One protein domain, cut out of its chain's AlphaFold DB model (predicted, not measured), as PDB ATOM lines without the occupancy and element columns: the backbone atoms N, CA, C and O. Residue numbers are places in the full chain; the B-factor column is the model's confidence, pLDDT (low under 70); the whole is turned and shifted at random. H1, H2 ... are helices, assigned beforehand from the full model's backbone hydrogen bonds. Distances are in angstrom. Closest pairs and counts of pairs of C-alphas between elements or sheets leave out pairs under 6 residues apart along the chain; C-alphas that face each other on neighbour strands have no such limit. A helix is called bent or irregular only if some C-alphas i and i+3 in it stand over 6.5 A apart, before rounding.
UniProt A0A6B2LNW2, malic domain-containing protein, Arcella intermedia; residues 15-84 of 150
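Overview. This is residues 15 to 84 of the 150 residues of the protein "malic domain-containing protein" of Arcella intermedia (UniProt A0A6B2LNW2). Three helices, H2, H3 and H4, make a small up-and-down bundle, each running against the one before it, and a long arm without a named element, residues 20 to 32, leads from the bundle to a very short helix, H1, at its far end. H4 touches both H2 and H3, and it has a kink of 121 degrees near residue 77, where its last part turns sharply. The printed part has 70 residues with four named helices, H1, H2, H3 and H4 in that order, and no named strand, and its class is all helix. The whole is loose, with a radius of gyration of the C-alphas of 13.8 A, and only just elongated, with spans of 40 by 20 by 19 A; the arm with H1 makes the length.

Arrangement. H1, residues 15 to 19, touches no helix. H2, residues 33 to 46, is apart from H1. H3, residues 50 to 61, is close to H2 but not clearly touching it, and their closest C-alphas, those of Leu 44 and Lys 53, are 5.8 A apart. H2 and H3 run opposite ways at a shallow tilt of 20 degrees. H4, residues 65 to 83, forms a helical hairpin with H3: they touch, run opposite ways at a shallow tilt of 18 degrees, and their closest C-alphas, those of Gln 61 and Phe 68, are 5.3 A apart. H4 touches H2 with residues 67 to 71 alone, and H2 touches H4 with residues 33 to 37 alone; the closest C-alphas, those of Gln 37 and Ile 71, are 6.1 A apart. H2 and H4 run the same way at a shallow tilt of 32 degrees. H4 is irregular, with C-alphas 74 and 77 8.8 A apart, and its line is a rough one. In H1 and H3 every O i to N i+4 pair is within hydrogen-bond range; in H2 it is 9 of 10 and in H4 11 of 15.

Along the chain. H1 begins at C-alpha 15, at (-35.921, 8.963, 2.091), and is 6.2 A from first to last C-alpha. H2 begins at C-alpha 33, at (-34.538, -1.007, -11.839), and is 20.8 A long by the same measure. H3 measures 16.4 A. H4, the longest helix by residues, measures 14.1 A and ends at C-alpha 83, at (-35.296, 1.513, -32.081).

Size, cuts and confidence. The two C-alphas farthest apart, those of Arg 19 and Gln 48, are 41.1 A from each other. The link from H1 to H2 is long, with 13 residues; those from H2 to H3 and from H3 to H4 are tight, with 3 residues each. The printed part has no cut. Its mean pLDDT is 95.7, and no printed residue is under 70.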
ATOM      1  N   PRO A  15     -36.609   7.738   1.677       96.19
ATOM      2  CA  PRO A  15     -35.921   8.963   2.091       96.19
ATOM      3  C   PRO A  15     -35.672   9.942   0.936       96.19
ATOM      4  O   PRO A  15     -35.706  11.154   1.131       96.19
ATOM      5  N   GLU A  16     -35.424   9.436  -0.276       95.88
ATOM      6  CA  GLU A  16     -35.258  10.273  -1.467       95.88
ATOM      7  C   GLU A  16     -36.597  10.901  -1.873       95.88
ATOM      8  O   GLU A  16     -36.639  12.075  -2.233       95.88
ATOM      9  N   ARG A  17     -37.709  10.162  -1.735       96.06
ATOM     10  CA  ARG A  17     -39.053  10.691  -2.009       96.06
ATOM     11  C   ARG A  17     -39.425  11.846  -1.086       96.06
ATOM     12  O   ARG A  17     -39.990  12.825  -1.566       96.06
ATOM     13  N   ASP A  18     -39.113  11.724   0.204       96.31
ATOM     14  CA  ASP A  18     -39.357  12.780   1.192       96.31
ATOM     15  C   ASP A  18     -38.500  14.019   0.882       96.31
ATOM     16  O   ASP A  18     -39.027  15.123   0.784       96.31
ATOM     17  N   ARG A  19     -37.195  13.834   0.630       96.56
ATOM     18  CA  ARG A  19     -36.262  14.934   0.310       96.56
ATOM     19  C   ARG A  19     -36.616  15.682  -0.973       96.56
ATOM     20  O   ARG A  19     -36.459  16.895  -1.029       96.56
ATOM     21  N   LEU A  20     -37.069  14.965  -2.001       94.50
ATOM     22  CA  LEU A  20     -37.467  15.549  -3.284       94.50
ATOM     23  C   LEU A  20     -38.918  16.061  -3.288       94.50
ATOM     24  O   LEU A  20     -39.358  16.592  -4.305       94.50
ATOM     25  N   GLY A  21     -39.680  15.862  -2.204       94.81
ATOM     26  CA  GLY A  21     -41.091  16.253  -2.133       94.81
ATOM     27  C   GLY A  21     -42.000  15.486  -3.103       94.81
ATOM     28  O   GLY A  21     -43.026  16.004  -3.530       94.81
ATOM     29  N   VAL A  22     -41.629  14.258  -3.487       94.56
ATOM     30  CA  VAL A  22     -42.384  13.430  -4.453       94.56
ATOM     31  C   VAL A  22     -43.193  12.315  -3.792       94.56
ATOM     32  O   VAL A  22     -43.874  11.538  -4.469       94.56
ATOM     33  N   ARG A  23     -43.145  12.202  -2.461       94.44
ATOM     34  CA  ARG A  23     -44.022  11.290  -1.723       94.44
ATOM     35  C   ARG A  23     -45.486  11.693  -1.925       94.44
ATOM     36  O   ARG A  23     -45.836  12.857  -1.803       94.44
ATOM     37  N   GLY A  24     -46.334  10.717  -2.251       94.94
ATOM     38  CA  GLY A  24     -47.732  10.950  -2.635       94.94
ATOM     39  C   GLY A  24     -47.932  11.248  -4.126       94.94
ATOM     40  O   GLY A  24     -49.044  11.104  -4.616       94.94
ATOM     41  N   LEU A  25     -46.864  11.573  -4.865       94.19
ATOM     42  CA  LEU A  25     -46.911  11.802  -6.317       94.19
ATOM     43  C   LEU A  25     -46.485  10.577  -7.139       94.19
ATOM     44  O   LEU A  25     -46.656  10.537  -8.355       94.19
ATOM     45  N   VAL A  26     -45.940   9.559  -6.472       92.69
ATOM     46  CA  VAL A  26     -45.649   8.239  -7.040       92.69
ATOM     47  C   VAL A  26     -46.285   7.146  -6.177       92.69
ATOM     48  O   VAL A  26     -46.390   7.331  -4.958       92.69
ATOM     49  N   PRO A  27     -46.674   5.994  -6.762       93.75
ATOM     50  CA  PRO A  27     -47.206   4.866  -5.999       93.75
ATOM     51  C   PRO A  27     -46.299   4.480  -4.820       93.75
ATOM     52  O   PRO A  27     -45.074   4.550  -4.953       93.75
ATOM     53  N   PRO A  28     -46.855   4.036  -3.676       92.44
ATOM     54  CA  PRO A  28     -46.073   3.750  -2.469       92.44
ATOM     55  C   PRO A  28     -45.082   2.595  -2.660       92.44
ATOM     56  O   PRO A  28     -44.057   2.546  -1.986       92.44
ATOM     57  N   THR A  29     -45.348   1.702  -3.613       94.19
ATOM     58  CA  THR A  29     -44.478   0.578  -3.956       94.19
ATOM     59  C   THR A  29     -43.100   1.058  -4.407       94.19
ATOM     60  O   THR A  29     -42.969   1.921  -5.283       94.19
ATOM     61  N   TYR A  30     -42.062   0.470  -3.820       96.19
ATOM     62  CA  TYR A  30     -40.701   0.547  -4.334       96.19
ATOM     63  C   TYR A  30     -40.512  -0.557  -5.374       96.19
ATOM     64  O   TYR A  30     -40.846  -1.707  -5.102       96.19
ATOM     65  N   ALA A  31     -40.010  -0.209  -6.559       96.62
ATOM     66  CA  ALA A  31     -39.625  -1.199  -7.560       96.62
ATOM     67  C   ALA A  31     -38.203  -0.911  -8.020       96.62
ATOM     68  O   ALA A  31     -37.908   0.200  -8.457       96.62
ATOM     69  N   THR A  32     -37.346  -1.916  -7.929       97.00
ATOM     70  CA  THR A  32     -35.971  -1.891  -8.414       97.00
ATOM     71  C   THR A  32     -35.920  -1.644  -9.919       97.00
ATOM     72  O   THR A  32     -36.881  -1.896 -10.653       97.00
ATOM     73  N   LEU A  33     -34.758  -1.206 -10.408       96.38
ATOM     74  CA  LEU A  33     -34.538  -1.007 -11.839       96.38
ATOM     75  C   LEU A  33     -34.835  -2.289 -12.641       96.38
ATOM     76  O   LEU A  33     -35.482  -2.223 -13.679       96.38
ATOM     77  N   LYS A  34     -34.457  -3.466 -12.119       97.12
ATOM     78  CA  LYS A  34     -34.723  -4.779 -12.735       97.12
ATOM     79  C   LYS A  34     -36.216  -5.105 -12.829       97.12
ATOM     80  O   LYS A  34     -36.681  -5.566 -13.868       97.12
ATOM     81  N   GLU A  35     -36.992  -4.824 -11.788       97.81
ATOM     82  CA  GLU A  35     -38.449  -5.016 -11.822       97.81
ATOM     83  C   GLU A  35     -39.125  -4.048 -12.802       97.81
ATOM     84  O   GLU A  35     -40.072  -4.418 -13.501       97.81
ATOM     85  N   GLN A  36     -38.622  -2.813 -12.896       97.75
ATOM     86  CA  GLN A  36     -39.088  -1.848 -13.889       97.75
ATOM     87  C   GLN A  36     -38.772  -2.307 -15.321       97.75
ATOM     88  O   GLN A  36     -39.665  -2.253 -16.169       97.75
ATOM     89  N   GLN A  37     -37.559  -2.816 -15.582       97.81
ATOM     90  CA  GLN A  37     -37.192  -3.421 -16.870       97.81
ATOM     91  C   GLN A  37     -38.168  -4.542 -17.234       97.81
ATOM     92  O   GLN A  37     -38.752  -4.526 -18.316       97.81
ATOM     93  N   HIS A  38     -38.394  -5.485 -16.310       97.62
ATOM     94  CA  HIS A  38     -39.280  -6.622 -16.540       97.62
ATOM     95  C   HIS A  38     -40.696  -6.173 -16.923       97.62
ATOM     96  O   HIS A  38     -41.275  -6.698 -17.869       97.62
ATOM     97  N   ARG A  39     -41.240  -5.152 -16.250       97.12
ATOM     98  CA  ARG A  39     -42.566  -4.605 -16.572       97.12
ATOM     99  C   ARG A  39     -42.638  -4.036 -17.990       97.12
ATOM    100  O   ARG A  39     -43.629  -4.266 -18.683       97.12
ATOM    101  N   VAL A  40     -41.613  -3.297 -18.416       97.56
ATOM    102  CA  VAL A  40     -41.547  -2.744 -19.777       97.56
ATOM    103  C   VAL A  40     -41.435  -3.875 -20.798       97.56
ATOM    104  O   VAL A  40     -42.228  -3.925 -21.732       97.56
ATOM    105  N   LEU A  41     -40.516  -4.819 -20.591       97.62
ATOM    106  CA  LEU A  41     -40.296  -5.945 -21.502       97.62
ATOM    107  C   LEU A  41     -41.539  -6.826 -21.644       97.62
ATOM    108  O   LEU A  41     -41.903  -7.192 -22.758       97.62
ATOM    109  N   SER A  42     -42.235  -7.124 -20.547       97.25
ATOM    110  CA  SER A  42     -43.487  -7.887 -20.584       97.25
ATOM    111  C   SER A  42     -44.570  -7.171 -21.392       97.25
ATOM    112  O   SER A  42     -45.312  -7.821 -22.124       97.25
ATOM    113  N   ARG A  43     -44.622  -5.833 -21.339       96.50
ATOM    114  CA  ARG A  43     -45.516  -5.043 -22.194       96.50
ATOM    115  C   ARG A  43     -45.091  -5.072 -23.664       96.50
ATOM    116  O   ARG A  43     -45.951  -5.174 -24.524       96.50
ATOM    117  N   LEU A  44     -43.796  -5.014 -23.970       97.06
ATOM    118  CA  LEU A  44     -43.318  -5.091 -25.358       97.06
ATOM    119  C   LEU A  44     -43.585  -6.464 -25.989       97.06
ATOM    120  O   LEU A  44     -43.877  -6.539 -27.178       97.06
ATOM    121  N   LYS A  45     -43.520  -7.546 -25.202       95.75
ATOM    122  CA  LYS A  45     -43.735  -8.922 -25.681       95.75
ATOM    123  C   LYS A  45     -45.152  -9.199 -26.177       95.75
ATOM    124  O   LYS A  45     -45.313 -10.045 -27.048       95.75
ATOM    125  N   VAL A  46     -46.163  -8.527 -25.625       96.75
ATOM    126  CA  VAL A  46     -47.562  -8.738 -26.040       96.75
ATOM    127  C   VAL A  46     -47.924  -7.980 -27.315       96.75
ATOM    128  O   VAL A  46     -48.907  -8.326 -27.964       96.75
ATOM    129  N   LEU A  47     -47.136  -6.970 -27.687       96.00
ATOM    130  CA  LEU A  47     -47.358  -6.203 -28.906       96.00
ATOM    131  C   LEU A  47     -46.791  -6.942 -30.114       96.00
ATOM    132  O   LEU A  47     -45.721  -7.556 -30.046       96.00
ATOM    133  N   GLN A  48     -47.494  -6.841 -31.236       94.56
ATOM    134  CA  GLN A  48     -47.036  -7.390 -32.511       94.56
ATOM    135  C   GLN A  48     -46.418  -6.299 -33.383       94.56
ATOM    136  O   GLN A  48     -45.348  -6.521 -33.946       94.56
ATOM    137  N   ASP A  49     -47.030  -5.113 -33.412       95.56
ATOM    138  CA  ASP A  49     -46.588  -3.991 -34.236       95.56
ATOM    139  C   ASP A  49     -45.247  -3.401 -33.736       95.56
ATOM    140  O   ASP A  49     -45.142  -2.975 -32.577       95.56
ATOM    141  N   PRO A  50     -44.196  -3.372 -34.579       93.56
ATOM    142  CA  PRO A  50     -42.940  -2.702 -34.265       93.56
ATOM    143  C   PRO A  50     -43.080  -1.198 -33.988       93.56
ATOM    144  O   PRO A  50     -42.345  -0.691 -33.138       93.56
ATOM    145  N   ILE A  51     -44.014  -0.491 -34.637       93.69
ATOM    146  CA  ILE A  51     -44.239   0.947 -34.412       93.69
ATOM    147  C   ILE A  51     -44.767   1.176 -32.995       93.69
ATOM    148  O   ILE A  51     -44.227   2.006 -32.268       93.69
ATOM    149  N   GLU A  52     -45.752   0.398 -32.539       95.12
ATOM    150  CA  GLU A  52     -46.263   0.508 -31.165       95.12
ATOM    151  C   GLU A  52     -45.165   0.244 -30.119       95.12
ATOM    152  O   GLU A  52     -45.082   0.919 -29.086       95.12
ATOM    153  N   LYS A  53     -44.276  -0.724 -30.386       96.88
ATOM    154  CA  LYS A  53     -43.113  -0.988 -29.522       96.88
ATOM    155  C   LYS A  53     -42.152   0.197 -29.505       96.88
ATOM    156  O   LYS A  53     -41.677   0.569 -28.428       96.88
ATOM    157  N   PHE A  54     -41.886   0.791 -30.668       94.81
ATOM    158  CA  PHE A  54     -41.073   1.995 -30.789       94.81
ATOM    159  C   PHE A  54     -41.674   3.150 -29.982       94.81
ATOM    160  O   PHE A  54     -40.968   3.755 -29.177       94.81
ATOM    161  N   GLU A  55     -42.979   3.411 -30.101       93.75
ATOM    162  CA  GLU A  55     -43.646   4.477 -29.349       93.75
ATOM    163  C   GLU A  55     -43.512   4.293 -27.831       93.75
ATOM    164  O   GLU A  55     -43.273   5.257 -27.101       93.75
ATOM    165  N   ILE A  56     -43.633   3.057 -27.331       96.00
ATOM    166  CA  ILE A  56     -43.448   2.764 -25.902       96.00
ATOM    167  C   ILE A  56     -42.021   3.070 -25.452       96.00
ATOM    168  O   ILE A  56     -41.837   3.640 -24.372       96.00
ATOM    169  N   LEU A  57     -41.026   2.669 -26.244       96.31
ATOM    170  CA  LEU A  57     -39.613   2.870 -25.934       96.31
ATOM    171  C   LEU A  57     -39.214   4.348 -26.024       96.31
ATOM    172  O   LEU A  57     -38.567   4.848 -25.107       96.31
ATOM    173  N   SER A  58     -39.679   5.061 -27.047       93.50
ATOM    174  CA  SER A  58     -39.498   6.510 -27.196       93.50
ATOM    175  C   SER A  58     -40.131   7.268 -26.022       93.50
ATOM    176  O   SER A  58     -39.463   8.023 -25.311       93.50
ATOM    177  N   ALA A  59     -41.385   6.950 -25.685       94.62
ATOM    178  CA  ALA A  59     -42.055   7.547 -24.534       94.62
ATOM    179  C   ALA A  59     -41.387   7.167 -23.199       94.62
ATOM    180  O   ALA A  59     -41.489   7.906 -22.217       94.62
ATOM    181  N   LEU A  60     -40.741   6.000 -23.109       96.31
ATOM    182  CA  LEU A  60     -39.950   5.627 -21.941       96.31
ATOM    183  C   LEU A  60     -38.700   6.495 -21.829       96.31
ATOM    184  O   LEU A  60     -38.464   7.032 -20.748       96.31
ATOM    185  N   GLN A  61     -37.956   6.671 -22.921       95.31
ATOM    186  CA  GLN A  61     -36.792   7.553 -22.969       95.31
ATOM    187  C   GLN A  61     -37.167   8.983 -22.545       95.31
ATOM    188  O   GLN A  61     -36.422   9.626 -21.813       95.31
ATOM    189  N   ASP A  62     -38.351   9.473 -22.940       93.00
ATOM    190  CA  ASP A  62     -38.867  10.807 -22.578       93.00
ATOM    191  C   ASP A  62     -39.184  10.984 -21.097       93.00
ATOM    192  O   ASP A  62     -39.273  12.117 -20.608       93.00
ATOM    193  N   ARG A  63     -39.405   9.878 -20.385       94.69
ATOM    194  CA  ARG A  63     -39.797   9.893 -18.976       94.69
ATOM    195  C   ARG A  63     -38.674   9.472 -18.048       94.69
ATOM    196  O   ARG A  63     -38.618  10.011 -16.953       94.69
ATOM    197  N   ASN A  64     -37.866   8.482 -18.410       96.94
ATOM    198  CA  ASN A  64     -36.831   7.893 -17.565       96.94
ATOM    199  C   ASN A  64     -35.723   7.310 -18.449       96.94
ATOM    200  O   ASN A  64     -35.798   6.172 -18.921       96.94
ATOM    201  N   GLU A  65     -34.695   8.118 -18.654       95.81
ATOM    202  CA  GLU A  65     -33.590   7.825 -19.555       95.81
ATOM    203  C   GLU A  65     -32.677   6.721 -19.006       95.81
ATOM    204  O   GLU A  65     -32.256   5.830 -19.743       95.81
ATOM    205  N   VAL A  66     -32.474   6.694 -17.684       97.12
ATOM    206  CA  VAL A  66     -31.710   5.639 -17.001       97.12
ATOM    207  C   VAL A  66     -32.343   4.266 -17.234       97.12
ATOM    208  O   VAL A  66     -31.643   3.306 -17.553       97.12
ATOM    209  N   LEU A  67     -33.668   4.153 -17.109       98.00
ATOM    210  CA  LEU A  67     -34.378   2.898 -17.355       98.00
ATOM    211  C   LEU A  67     -34.335   2.500 -18.835       98.00
ATOM    212  O   LEU A  67     -34.114   1.326 -19.128       98.00
ATOM    213  N   PHE A  68     -34.498   3.454 -19.754       97.75
ATOM    214  CA  PHE A  68     -34.378   3.202 -21.192       97.75
ATOM    215  C   PHE A  68     -33.003   2.622 -21.558       97.75
ATOM    216  O   PHE A  68     -32.926   1.523 -22.113       97.75
ATOM    217  N   TYR A  69     -31.913   3.292 -21.172       97.19
ATOM    218  CA  TYR A  69     -30.560   2.812 -21.470       97.19
ATOM    219  C   TYR A  69     -30.204   1.533 -20.717       97.19
ATOM    220  O   TYR A  69     -29.463   0.698 -21.231       97.19
ATOM    221  N   SER A  70     -30.763   1.327 -19.525       97.88
ATOM    222  CA  SER A  70     -30.596   0.074 -18.797       97.88
ATOM    223  C   SER A  70     -31.233  -1.112 -19.536       97.88
ATOM    224  O   SER A  70     -30.631  -2.182 -19.580       97.88
ATOM    225  N   ILE A  71     -32.404  -0.927 -20.160       98.00
ATOM    226  CA  ILE A  71     -33.020  -1.944 -21.026       98.00
ATOM    227  C   ILE A  71     -32.162  -2.179 -22.270       98.00
ATOM    228  O   ILE A  71     -31.891  -3.330 -22.601       98.00
ATOM    229  N   LEU A  72     -31.702  -1.115 -22.935       96.44
ATOM    230  CA  LEU A  72     -30.843  -1.247 -24.114       96.44
ATOM    231  C   LEU A  72     -29.571  -2.025 -23.811       96.44
ATOM    232  O   LEU A  72     -29.247  -2.957 -24.535       96.44
ATOM    233  N   LYS A  73     -28.885  -1.683 -22.721       97.12
ATOM    234  CA  LYS A  73     -27.660  -2.360 -22.296       97.12
ATOM    235  C   LYS A  73     -27.869  -3.866 -22.120       97.12
ATOM    236  O   LYS A  73     -27.046  -4.650 -22.581       97.12
ATOM    237  N   ASP A  74     -28.956  -4.258 -21.460       97.50
ATOM    238  CA  ASP A  74     -29.182  -5.652 -21.080       97.50
ATOM    239  C   ASP A  74     -29.857  -6.480 -22.196       97.50
ATOM    240  O   ASP A  74     -29.689  -7.698 -22.234       97.50
ATOM    241  N   TYR A  75     -30.591  -5.838 -23.116       96.94
ATOM    242  CA  TYR A  75     -31.443  -6.493 -24.125       96.94
ATOM    243  C   TYR A  75     -31.212  -5.974 -25.555       96.94
ATOM    244  O   TYR A  75     -32.103  -6.054 -26.401       96.94
ATOM    245  N   ILE A  76     -30.013  -5.464 -25.867       95.94
ATOM    246  CA  ILE A  76     -29.726  -4.789 -27.146       95.94
ATOM    247  C   ILE A  76     -30.136  -5.601 -28.379       95.94
ATOM    248  O   ILE A  76     -30.680  -5.037 -29.319       95.94
ATOM    249  N   LYS A  77     -29.945  -6.927 -28.374       95.88
ATOM    250  CA  LYS A  77     -30.286  -7.790 -29.519       95.88
ATOM    251  C   LYS A  77     -31.780  -7.770 -29.853       95.88
ATOM    252  O   LYS A  77     -32.141  -7.852 -31.020       95.88
ATOM    253  N   GLU A  78     -32.628  -7.674 -28.836       94.62
ATOM    254  CA  GLU A  78     -34.087  -7.661 -28.978       94.62
ATOM    255  C   GLU A  78     -34.605  -6.248 -29.270       94.62
ATOM    256  O   GLU A  78     -35.583  -6.083 -29.993       94.62
ATOM    257  N   ILE A  79     -33.943  -5.228 -28.714       96.06
ATOM    258  CA  ILE A  79     -34.416  -3.841 -28.756       96.06
ATOM    259  C   ILE A  79     -33.874  -3.067 -29.963       96.06
ATOM    260  O   ILE A  79     -34.601  -2.256 -30.532       96.06
ATOM    261  N   ALA A  80     -32.637  -3.328 -30.397       93.75
ATOM    262  CA  ALA A  80     -32.020  -2.669 -31.548       93.75
ATOM    263  C   ALA A  80     -32.892  -2.676 -32.819       93.75
ATOM    264  O   ALA A  80     -33.058  -1.602 -33.393       93.75
ATOM    265  N   PRO A  81     -33.511  -3.798 -33.252       94.56
ATOM    266  CA  PRO A  81     -34.343  -3.778 -34.457       94.56
ATOM    267  C   PRO A  81     -35.626  -2.946 -34.316       94.56
ATOM    268  O   PRO A  81     -36.238  -2.625 -35.329       94.56
ATOM    269  N   ILE A  82     -36.032  -2.599 -33.087       94.69
ATOM    270  CA  ILE A  82     -37.207  -1.765 -32.800       94.69
ATOM    271  C   ILE A  82     -36.830  -0.281 -32.827       94.69
ATOM    272  O   ILE A  82     -37.561   0.521 -33.394       94.69
ATOM    273  N   ILE A  83     -35.711   0.100 -32.196       91.44
ATOM    274  CA  ILE A  83     -35.296   1.513 -32.081       91.44
ATOM    275  C   ILE A  83     -34.412   1.999 -33.233       91.44
ATOM    276  O   ILE A  83     -34.128   3.187 -33.323       91.44
ATOM    277  N   TYR A  84     -33.961   1.084 -34.087       87.62
ATOM    278  CA  TYR A  84     -33.127   1.367 -35.245       87.62
ATOM    279  C   TYR A  84     -33.692   0.648 -36.478       87.62
ATOM    280  O   TYR A  84     -34.899   0.435 -36.596       87.62
TER     281      TYR A  84